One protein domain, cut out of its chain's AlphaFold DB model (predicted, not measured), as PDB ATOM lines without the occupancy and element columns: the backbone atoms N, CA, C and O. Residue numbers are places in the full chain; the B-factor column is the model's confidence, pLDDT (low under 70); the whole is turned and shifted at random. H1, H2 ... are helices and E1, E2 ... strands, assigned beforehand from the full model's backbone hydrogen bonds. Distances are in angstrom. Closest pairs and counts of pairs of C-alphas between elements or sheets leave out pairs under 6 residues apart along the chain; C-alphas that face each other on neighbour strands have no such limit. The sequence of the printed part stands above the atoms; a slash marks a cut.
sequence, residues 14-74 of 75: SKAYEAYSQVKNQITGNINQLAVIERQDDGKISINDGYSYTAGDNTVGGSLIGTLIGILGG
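Overview. This is residues 14 to 74 of the 75 residues of an uncharacterized protein of Acinetobacter ursingii (UniProt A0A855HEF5). A two-stranded hairpin, E1 and E2, forms the middle of this domain, with helix H1 over one side of it and helix H2 over the other; the two helices do not meet. The four elements lie roughly along one common direction, and a long loop, residues 53 to 63, leads from E2 to H2. The printed part has 61 residues, with two named helices and two named strands in the order H1, E1, E2, H2 along the chain; the sheet, in the order E1 - E2, is antiparallel, and the class is mixed, helices and strands, with 23 residues in the helices and 15 in the strands. It is only just compact, close to loose, with a radius of gyration of the C-alphas of 12.1 A and spans of 36 by 27 by 16 A.

Arrangement. E1, residues 33 to 39, and E2, residues 45 to 52, are antiparallel neighbours at 174 degrees and form a hairpin. N 34 and O 51 are 3.0 A apart and N 46 and O 38 are 2.8 A apart, both within hydrogen-bond range. E2 bends by 66 degrees at residue 48. H1, residues 14 to 26, comes closest to E1 at the C-alphas of Ala 16 and Val 36, 6.8 A apart. H1 and E2 are near each other, with 6 pairs of C-alphas within 10 A. H2, residues 64 to 73, comes closest to E1 at the C-alphas of Ala 35 and Ile 65, 7.2 A apart. The closest C-alphas of E2 and H2 are those of Ile 45 and Gly 73, at 6.7 A. H1 and H2 are apart. In H1 and H2 every O i to N i+4 pair is within hydrogen-bond range.

Along the chain. E1 measures 19.3 A from first to last C-alpha, E2 18.7 A, H1 18.4 A and H2 14.1 A. H1 begins at C-alpha 14 (104.883, 122.010, 184.387), and H2 ends at C-alpha 73 (99.484, 102.770, 190.335).

Size, cuts and confidence. The two C-alphas farthest apart, those of Thr 28 and Asp 42, are 36.7 A apart. The printed part has no cut. The link from E2 to H2, 11 residues, is long. Mean pLDDT of the printed part is 71.0, and residues 48 to 63 are among those under 70.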
ATOM      1  N   SER A  14     105.255 120.796 185.133       87.69
ATOM      2  CA  SER A  14     104.883 122.010 184.387       87.69
ATOM      3  C   SER A  14     105.117 121.898 182.877       87.69
ATOM      4  O   SER A  14     104.283 122.352 182.099       87.69
ATOM      5  N   LYS A  15     106.202 121.236 182.451       90.88
ATOM      6  CA  LYS A  15     106.492 121.006 181.026       90.88
ATOM      7  C   LYS A  15     105.507 120.023 180.396       90.88
ATOM      8  O   LYS A  15     105.122 120.209 179.245       90.88
ATOM      9  N   ALA A  16     105.078 119.008 181.149       89.06
ATOM     10  CA  ALA A  16     104.061 118.064 180.694       89.06
ATOM     11  C   ALA A  16     102.705 118.764 180.489       89.06
ATOM     12  O   ALA A  16     102.059 118.564 179.460       89.06
ATOM     13  N   TYR A  17     102.307 119.648 181.412       86.56
ATOM     14  CA  TYR A  17     101.089 120.459 181.276       86.56
ATOM     15  C   TYR A  17     101.145 121.462 180.130       86.56
ATOM     16  O   TYR A  17     100.151 121.650 179.421       86.56
ATOM     17  N   GLU A  18     102.295 122.101 179.935       89.19
ATOM     18  CA  GLU A  18     102.503 123.015 178.819       89.19
ATOM     19  C   GLU A  18     102.358 122.274 177.483       89.19
ATOM     20  O   GLU A  18     101.568 122.688 176.634       89.19
ATOM     21  N   ALA A  19     103.039 121.132 177.331       88.94
ATOM     22  CA  ALA A  19     102.940 120.293 176.141       88.94
ATOM     23  C   ALA A  19     101.502 119.809 175.905       88.94
ATOM     24  O   ALA A  19     100.992 119.921 174.792       88.94
ATOM     25  N   TYR A  20     100.813 119.344 176.951       87.00
ATOM     26  CA  TYR A  20      99.404 118.961 176.867       87.00
ATOM     27  C   TYR A  20      98.523 120.109 176.375       87.00
ATOM     28  O   TYR A  20      97.718 119.909 175.470       87.00
ATOM     29  N   SER A  21      98.694 121.313 176.922       86.31
ATOM     30  CA  SER A  21      97.907 122.485 176.526       86.31
ATOM     31  C   SER A  21      98.169 122.874 175.072       86.31
ATOM     32  O   SER A  21      97.230 123.193 174.341       86.31
ATOM     33  N   GLN A  22      99.428 122.804 174.622       88.62
ATOM     34  CA  GLN A  22      99.785 123.032 173.221       88.62
ATOM     35  C   GLN A  22      99.119 122.003 172.302       88.62
ATOM     36  O   GLN A  22      98.506 122.397 171.311       88.62
ATOM     37  N   VAL A  23      99.169 120.711 172.654       85.12
ATOM     38  CA  VAL A  23      98.494 119.658 171.882       85.12
ATOM     39  C   VAL A  23      96.988 119.887 171.887       85.12
ATOM     40  O   VAL A  23      96.420 119.975 170.807       85.12
ATOM     41  N   LYS A  24      96.359 120.062 173.059       81.81
ATOM     42  CA  LYS A  24      94.915 120.305 173.245       81.81
ATOM     43  C   LYS A  24      94.405 121.452 172.372       81.81
ATOM     44  O   LYS A  24      93.373 121.309 171.726       81.81
ATOM     45  N   ASN A  25      95.146 122.557 172.310       81.31
ATOM     46  CA  ASN A  25      94.780 123.733 171.516       81.31
ATOM     47  C   ASN A  25      95.007 123.554 170.007       81.31
ATOM     48  O   ASN A  25      94.421 124.284 169.212       81.31
ATOM     49  N   GLN A  26      95.859 122.611 169.607       81.00
ATOM     50  CA  GLN A  26      96.169 122.318 168.207       81.00
ATOM     51  C   GLN A  26      95.480 121.046 167.690       81.00
ATOM     52  O   GLN A  26      95.676 120.697 166.521       81.00
ATOM     53  N   ILE A  27      94.674 120.354 168.514       71.75
ATOM     54  CA  ILE A  27      93.947 119.147 168.096       71.75
ATOM     55  C   ILE A  27      93.014 119.515 166.943       71.75
ATOM     56  O   ILE A  27      91.937 120.072 167.116       71.75
ATOM     57  N   THR A  28      93.459 119.168 165.743       64.69
ATOM     58  CA  THR A  28      92.732 119.316 164.478       64.69
ATOM     59  C   THR A  28      92.477 117.953 163.822       64.69
ATOM     60  O   THR A  28      91.911 117.890 162.736       64.69
ATOM     61  N   GLY A  29      92.857 116.852 164.489       64.38
ATOM     62  CA  GLY A  29      92.697 115.467 164.025       64.38
ATOM     63  C   GLY A  29      92.017 114.537 165.040       64.38
ATOM     64  O   GLY A  29      91.652 114.953 166.138       64.38
ATOM     65  N   ASN A  30      91.875 113.256 164.676       71.00
ATOM     66  CA  ASN A  30      91.153 112.218 165.433       71.00
ATOM     67  C   ASN A  30      91.947 111.691 166.651       71.00
ATOM     68  O   ASN A  30      92.281 110.505 166.720       71.00
ATOM     69  N   ILE A  31      92.292 112.561 167.604       74.81
ATOM     70  CA  ILE A  31      92.834 112.128 168.898       74.81
ATOM     71  C   ILE A  31      91.664 111.676 169.768       74.81
ATOM     72  O   ILE A  31      90.851 112.482 170.211       74.81
ATOM     73  N   ASN A  32      91.588 110.369 170.018       76.62
ATOM     74  CA  ASN A  32      90.497 109.806 170.810       76.62
ATOM     75  C   ASN A  32      90.599 110.214 172.282       76.62
ATOM     76  O   ASN A  32      89.577 110.456 172.921       76.62
ATOM     77  N   GLN A  33      91.822 110.233 172.822       77.31
ATOM     78  CA  GLN A  33      92.096 110.455 174.237       77.31
ATOM     79  C   GLN A  33      93.467 111.105 174.430       77.31
ATOM     80  O   GLN A  33      94.426 110.737 173.749       77.31
ATOM     81  N   LEU A  34      93.561 112.041 175.372       81.44
ATOM     82  CA  LEU A  34      94.809 112.687 175.781       81.44
ATOM     83  C   LEU A  34      94.764 112.928 177.292       81.44
ATOM     84  O   LEU A  34      93.755 113.421 177.796       81.44
ATOM     85  N   ALA A  35      95.844 112.594 178.002       81.88
ATOM     86  CA  ALA A  35      95.949 112.863 179.429       81.88
ATOM     87  C   ALA A  35      97.373 113.164 179.892       81.88
ATOM     88  O   ALA A  35      98.336 112.631 179.342       81.88
ATOM     89  N   VAL A  36      97.475 113.975 180.948       84.31
ATOM     90  CA  VAL A  36      98.686 114.113 181.767       84.31
ATOM     91  C   VAL A  36      98.491 113.317 183.047       84.31
ATOM     92  O   VAL A  36      97.495 113.493 183.752       84.31
ATOM     93  N   ILE A  37      99.444 112.431 183.323       81.31
ATOM     94  CA  ILE A  37      99.471 111.582 184.510       81.31
ATOM     95  C   ILE A  37     100.745 111.923 185.272       81.31
ATOM     96  O   ILE A  37     101.833 111.909 184.698       81.31
ATOM     97  N   GLU A  38     100.607 112.200 186.561       82.44
ATOM     98  CA  GLU A  38     101.728 112.490 187.447       82.44
ATOM     99  C   GLU A  38     101.703 111.539 188.636       82.44
ATOM    100  O   GLU A  38     100.683 111.402 189.312       82.44
ATOM    101  N   ARG A  39     102.837 110.887 188.901       78.94
ATOM    102  CA  ARG A  39     103.042 110.149 190.144       78.94
ATOM    103  C   ARG A  39     103.733 111.068 191.135       78.94
ATOM    104  O   ARG A  39     104.859 111.487 190.895       78.94
ATOM    105  N   GLN A  40     103.041 111.365 192.223       77.50
ATOM    106  CA  GLN A  40     103.555 112.175 193.314       77.50
ATOM    107  C   GLN A  40     104.503 111.354 194.193       77.50
ATOM    108  O   GLN A  40     104.442 110.120 194.224       77.50
ATOM    109  N   ASP A  41     105.350 112.053 194.946       75.75
ATOM    110  CA  ASP A  41     106.340 111.449 195.847       75.75
ATOM    111  C   ASP A  41     105.703 110.600 196.959       75.75
ATOM    112  O   ASP A  41     106.320 109.667 197.469       75.75
ATOM    113  N   ASP A  42     104.445 110.881 197.313       76.12
ATOM    114  CA  ASP A  42     103.656 110.100 198.272       76.12
ATOM    115  C   ASP A  42     103.037 108.824 197.662       76.12
ATOM    116  O   ASP A  42     102.273 108.116 198.319       76.12
ATOM    117  N   GLY A  43     103.368 108.529 196.401       71.75
ATOM    118  CA  GLY A  43     102.883 107.378 195.652       71.75
ATOM    119  C   GLY A  43     101.504 107.575 195.023       71.75
ATOM    120  O   GLY A  43     101.071 106.690 194.282       71.75
ATOM    121  N   LYS A  44     100.823 108.706 195.258       74.00
ATOM    122  CA  LYS A  44      99.520 108.985 194.643       74.00
ATOM    123  C   LYS A  44      99.669 109.343 193.172       74.00
ATOM    124  O   LYS A  44     100.655 109.942 192.746       74.00
ATOM    125  N   ILE A  45      98.639 109.023 192.397       75.44
ATOM    126  CA  ILE A  45      98.541 109.417 190.993       75.44
ATOM    127  C   ILE A  45      97.599 110.618 190.880       75.44
ATOM    128  O   ILE A  45      96.438 110.528 191.275       75.44
ATOM    129  N   SER A  46      98.098 111.734 190.342       73.00
ATOM    130  CA  SER A  46      97.274 112.873 189.929       73.00
ATOM    131  C   SER A  46      96.981 112.802 188.437       73.00
ATOM    132  O   SER A  46      97.857 112.487 187.628       73.00
ATOM    133  N   ILE A  47      95.741 113.122 188.080       72.25
ATOM    134  CA  ILE A  47      95.266 113.201 186.700       72.25
ATOM    135  C   ILE A  47      94.592 114.554 186.581       72.25
ATOM    136  O   ILE A  47      93.484 114.736 187.080       72.25
ATOM    137  N   ASN A  48      95.254 115.524 185.969       64.75
ATOM    138  CA  ASN A  48      94.678 116.867 185.943       64.75
ATOM    139  C   ASN A  48      93.801 117.113 184.714       64.75
ATOM    140  O   ASN A  48      92.996 118.035 184.740       64.75
ATOM    141  N   ASP A  49      93.955 116.357 183.624       62.97
ATOM    142  CA  ASP A  49      93.370 116.794 182.353       62.97
ATOM    143  C   ASP A  49      93.186 115.607 181.393       62.97
ATOM    144  O   ASP A  49      94.106 115.234 180.677       62.97
ATOM    145  N   GLY A  50      92.020 114.953 181.438       60.22
ATOM    146  CA  GLY A  50      91.691 113.772 180.630       60.22
ATOM    147  C   GLY A  50      90.655 114.090 179.556       60.22
ATOM    148  O   GLY A  50      89.464 113.881 179.771       60.22
ATOM    149  N   TYR A  51      91.087 114.589 178.397       56.88
ATOM    150  CA  TYR A  51      90.187 114.812 177.261       56.88
ATOM    151  C   TYR A  51      89.836 113.473 176.596       56.88
ATOM    152  O   TYR A  51      90.730 112.697 176.252       56.88
ATOM    153  N   SER A  52      88.544 113.202 176.394       57.00
ATOM    154  CA  SER A  52      88.041 112.001 175.714       57.00
ATOM    155  C   SER A  52      86.983 112.387 174.683       57.00
ATOM    156  O   SER A  52      85.925 112.898 175.032       57.00
ATOM    157  N   TYR A  53      87.244 112.105 173.406       49.28
ATOM    158  CA  TYR A  53      86.326 112.420 172.306       49.28
ATOM    159  C   TYR A  53      85.083 111.506 172.283       49.28
ATOM    160  O   TYR A  53      84.047 111.865 171.730       49.28
ATOM    161  N   THR A  54      85.158 110.316 172.893       49.28
ATOM    162  CA  THR A  54      84.119 109.271 172.788       49.28
ATOM    163  C   THR A  54      83.245 109.105 174.031       49.28
ATOM    164  O   THR A  54      82.322 108.296 174.012       49.28
ATOM    165  N   ALA A  55      83.522 109.818 175.122       46.22
ATOM    166  CA  ALA A  55      82.771 109.674 176.366       46.22
ATOM    167  C   ALA A  55      82.643 111.035 177.045       46.22
ATOM    168  O   ALA A  55      83.660 111.683 177.278       46.22
ATOM    169  N   GLY A  56      81.408 111.441 177.358       44.50
ATOM    170  CA  GLY A  56      81.131 112.660 178.118       44.50
ATOM    171  C   GLY A  56      81.954 112.727 179.409       44.50
ATOM    172  O   GLY A  56      82.283 111.683 179.978       44.50
ATOM    173  N   ASP A  57      82.257 113.961 179.818       46.94
ATOM    174  CA  ASP A  57      83.283 114.487 180.745       46.94
ATOM    175  C   ASP A  57      83.710 113.704 182.012       46.94
ATOM    176  O   ASP A  57      84.604 114.156 182.714       46.94
ATOM    177  N   ASN A  58      83.163 112.530 182.337       45.97
ATOM    178  CA  ASN A  58      83.365 111.866 183.633       45.97
ATOM    179  C   ASN A  58      83.812 110.390 183.583       45.97
ATOM    180  O   ASN A  58      83.791 109.716 184.610       45.97
ATOM    181  N   THR A  59      84.239 109.845 182.436       49.97
ATOM    182  CA  THR A  59      84.585 108.405 182.336       49.97
ATOM    183  C   THR A  59      86.094 108.148 182.315       49.97
ATOM    184  O   THR A  59      86.638 107.597 181.360       49.97
ATOM    185  N   VAL A  60      86.798 108.511 183.391       53.78
ATOM    186  CA  VAL A  60      88.204 108.096 183.585       53.78
ATOM    187  C   VAL A  60      88.293 106.595 183.921       53.78
ATOM    188  O   VAL A  60      89.247 105.927 183.529       53.78
ATOM    189  N   GLY A  61      87.259 106.024 184.554       46.69
ATOM    190  CA  GLY A  61      87.257 104.641 185.058       46.69
ATOM    191  C   GLY A  61      87.069 103.517 184.026       46.69
ATOM    192  O   GLY A  61      87.319 102.365 184.353       46.69
ATOM    193  N   GLY A  62      86.648 103.819 182.791       51.12
ATOM    194  CA  GLY A  62      86.416 102.816 181.729       51.12
ATOM    195  C   GLY A  62      87.313 102.971 180.497       51.12
ATOM    196  O   GLY A  62      87.091 102.330 179.474       51.12
ATOM    197  N   SER A  63      88.285 103.876 180.569       67.19
ATOM    198  CA  SER A  63      89.094 104.342 179.445       67.19
ATOM    199  C   SER A  63      90.475 103.662 179.403       67.19
ATOM    200  O   SER A  63      90.962 103.166 180.423       67.19
ATOM    201  N   LEU A  64      91.148 103.672 178.243       71.62
ATOM    202  CA  LEU A  64      92.541 103.217 178.104       71.62
ATOM    203  C   LEU A  64      93.467 103.959 179.084       71.62
ATOM    204  O   LEU A  64      94.371 103.353 179.655       71.62
ATOM    205  N   ILE A  65      93.179 105.241 179.342       73.25
ATOM    206  CA  ILE A  65      93.862 106.047 180.364       73.25
ATOM    207  C   ILE A  65      93.708 105.415 181.756       73.25
ATOM    208  O   ILE A  65      94.705 105.225 182.446       73.25
ATOM    209  N   GLY A  66      92.492 105.016 182.149       69.94
ATOM    210  CA  GLY A  66      92.236 104.342 183.428       69.94
ATOM    211  C   GLY A  66      92.992 103.018 183.571       69.94
ATOM    212  O   GLY A  66      93.511 102.711 184.642       69.94
ATOM    213  N   THR A  67      93.137 102.272 182.473       72.94
ATOM    214  CA  THR A  67      93.925 101.026 182.453       72.94
ATOM    215  C   THR A  67      95.418 101.303 182.643       72.94
ATOM    216  O   THR A  67      96.069 100.634 183.441       72.94
ATOM    217  N   LEU A  68      95.962 102.315 181.955       72.62
ATOM    218  CA  LEU A  68      97.360 102.728 182.113       72.62
ATOM    219  C   LEU A  68      97.642 103.202 183.544       72.62
ATOM    220  O   LEU A  68      98.655 102.824 184.123       72.62
ATOM    221  N   ILE A  69      96.725 103.968 184.137       71.62
ATOM    222  CA  ILE A  69      96.818 104.388 185.539       71.62
ATOM    223  C   ILE A  69      96.815 103.178 186.469       71.62
ATOM    224  O   ILE A  69      97.642 103.134 187.367       71.62
ATOM    225  N   GLY A  70      95.948 102.186 186.252       69.56
ATOM    226  CA  GLY A  70      95.946 100.959 187.056       69.56
ATOM    227  C   GLY A  70      97.283 100.211 187.002       69.56
ATOM    228  O   GLY A  70      97.771  99.741 188.024       69.56
ATOM    229  N   ILE A  71      97.922 100.164 185.829       71.06
ATOM    230  CA  ILE A  71      99.256  99.564 185.664       71.06
ATOM    231  C   ILE A  71     100.333 100.394 186.385       71.06
ATOM    232  O   ILE A  71     101.215  99.821 187.021       71.06
ATOM    233  N   LEU A  72     100.274 101.727 186.298       68.69
ATOM    234  CA  LEU A  72     101.252 102.634 186.916       68.69
ATOM    235  C   LEU A  72     101.076 102.785 188.435       68.69
ATOM    236  O   LEU A  72     102.055 103.004 189.146       68.69
ATOM    237  N   GLY A  73      99.840 102.695 188.921       64.19
ATOM    238  CA  GLY A  73      99.484 102.770 190.335       64.19
ATOM    239  C   GLY A  73      99.796 101.482 191.091       64.19
ATOM    240  O   GLY A  73     100.114 101.555 192.272       64.19
ATOM    241  N   GLY A  74      99.781 100.333 190.404       59.66
ATOM    242  CA  GLY A  74      99.916  99.024 191.043       59.66
ATOM    243  C   GLY A  74      98.734  98.696 191.977       59.66
ATOM    244  O   GLY A  74      97.808  99.500 192.100       59.66
TER     245      GLY A  74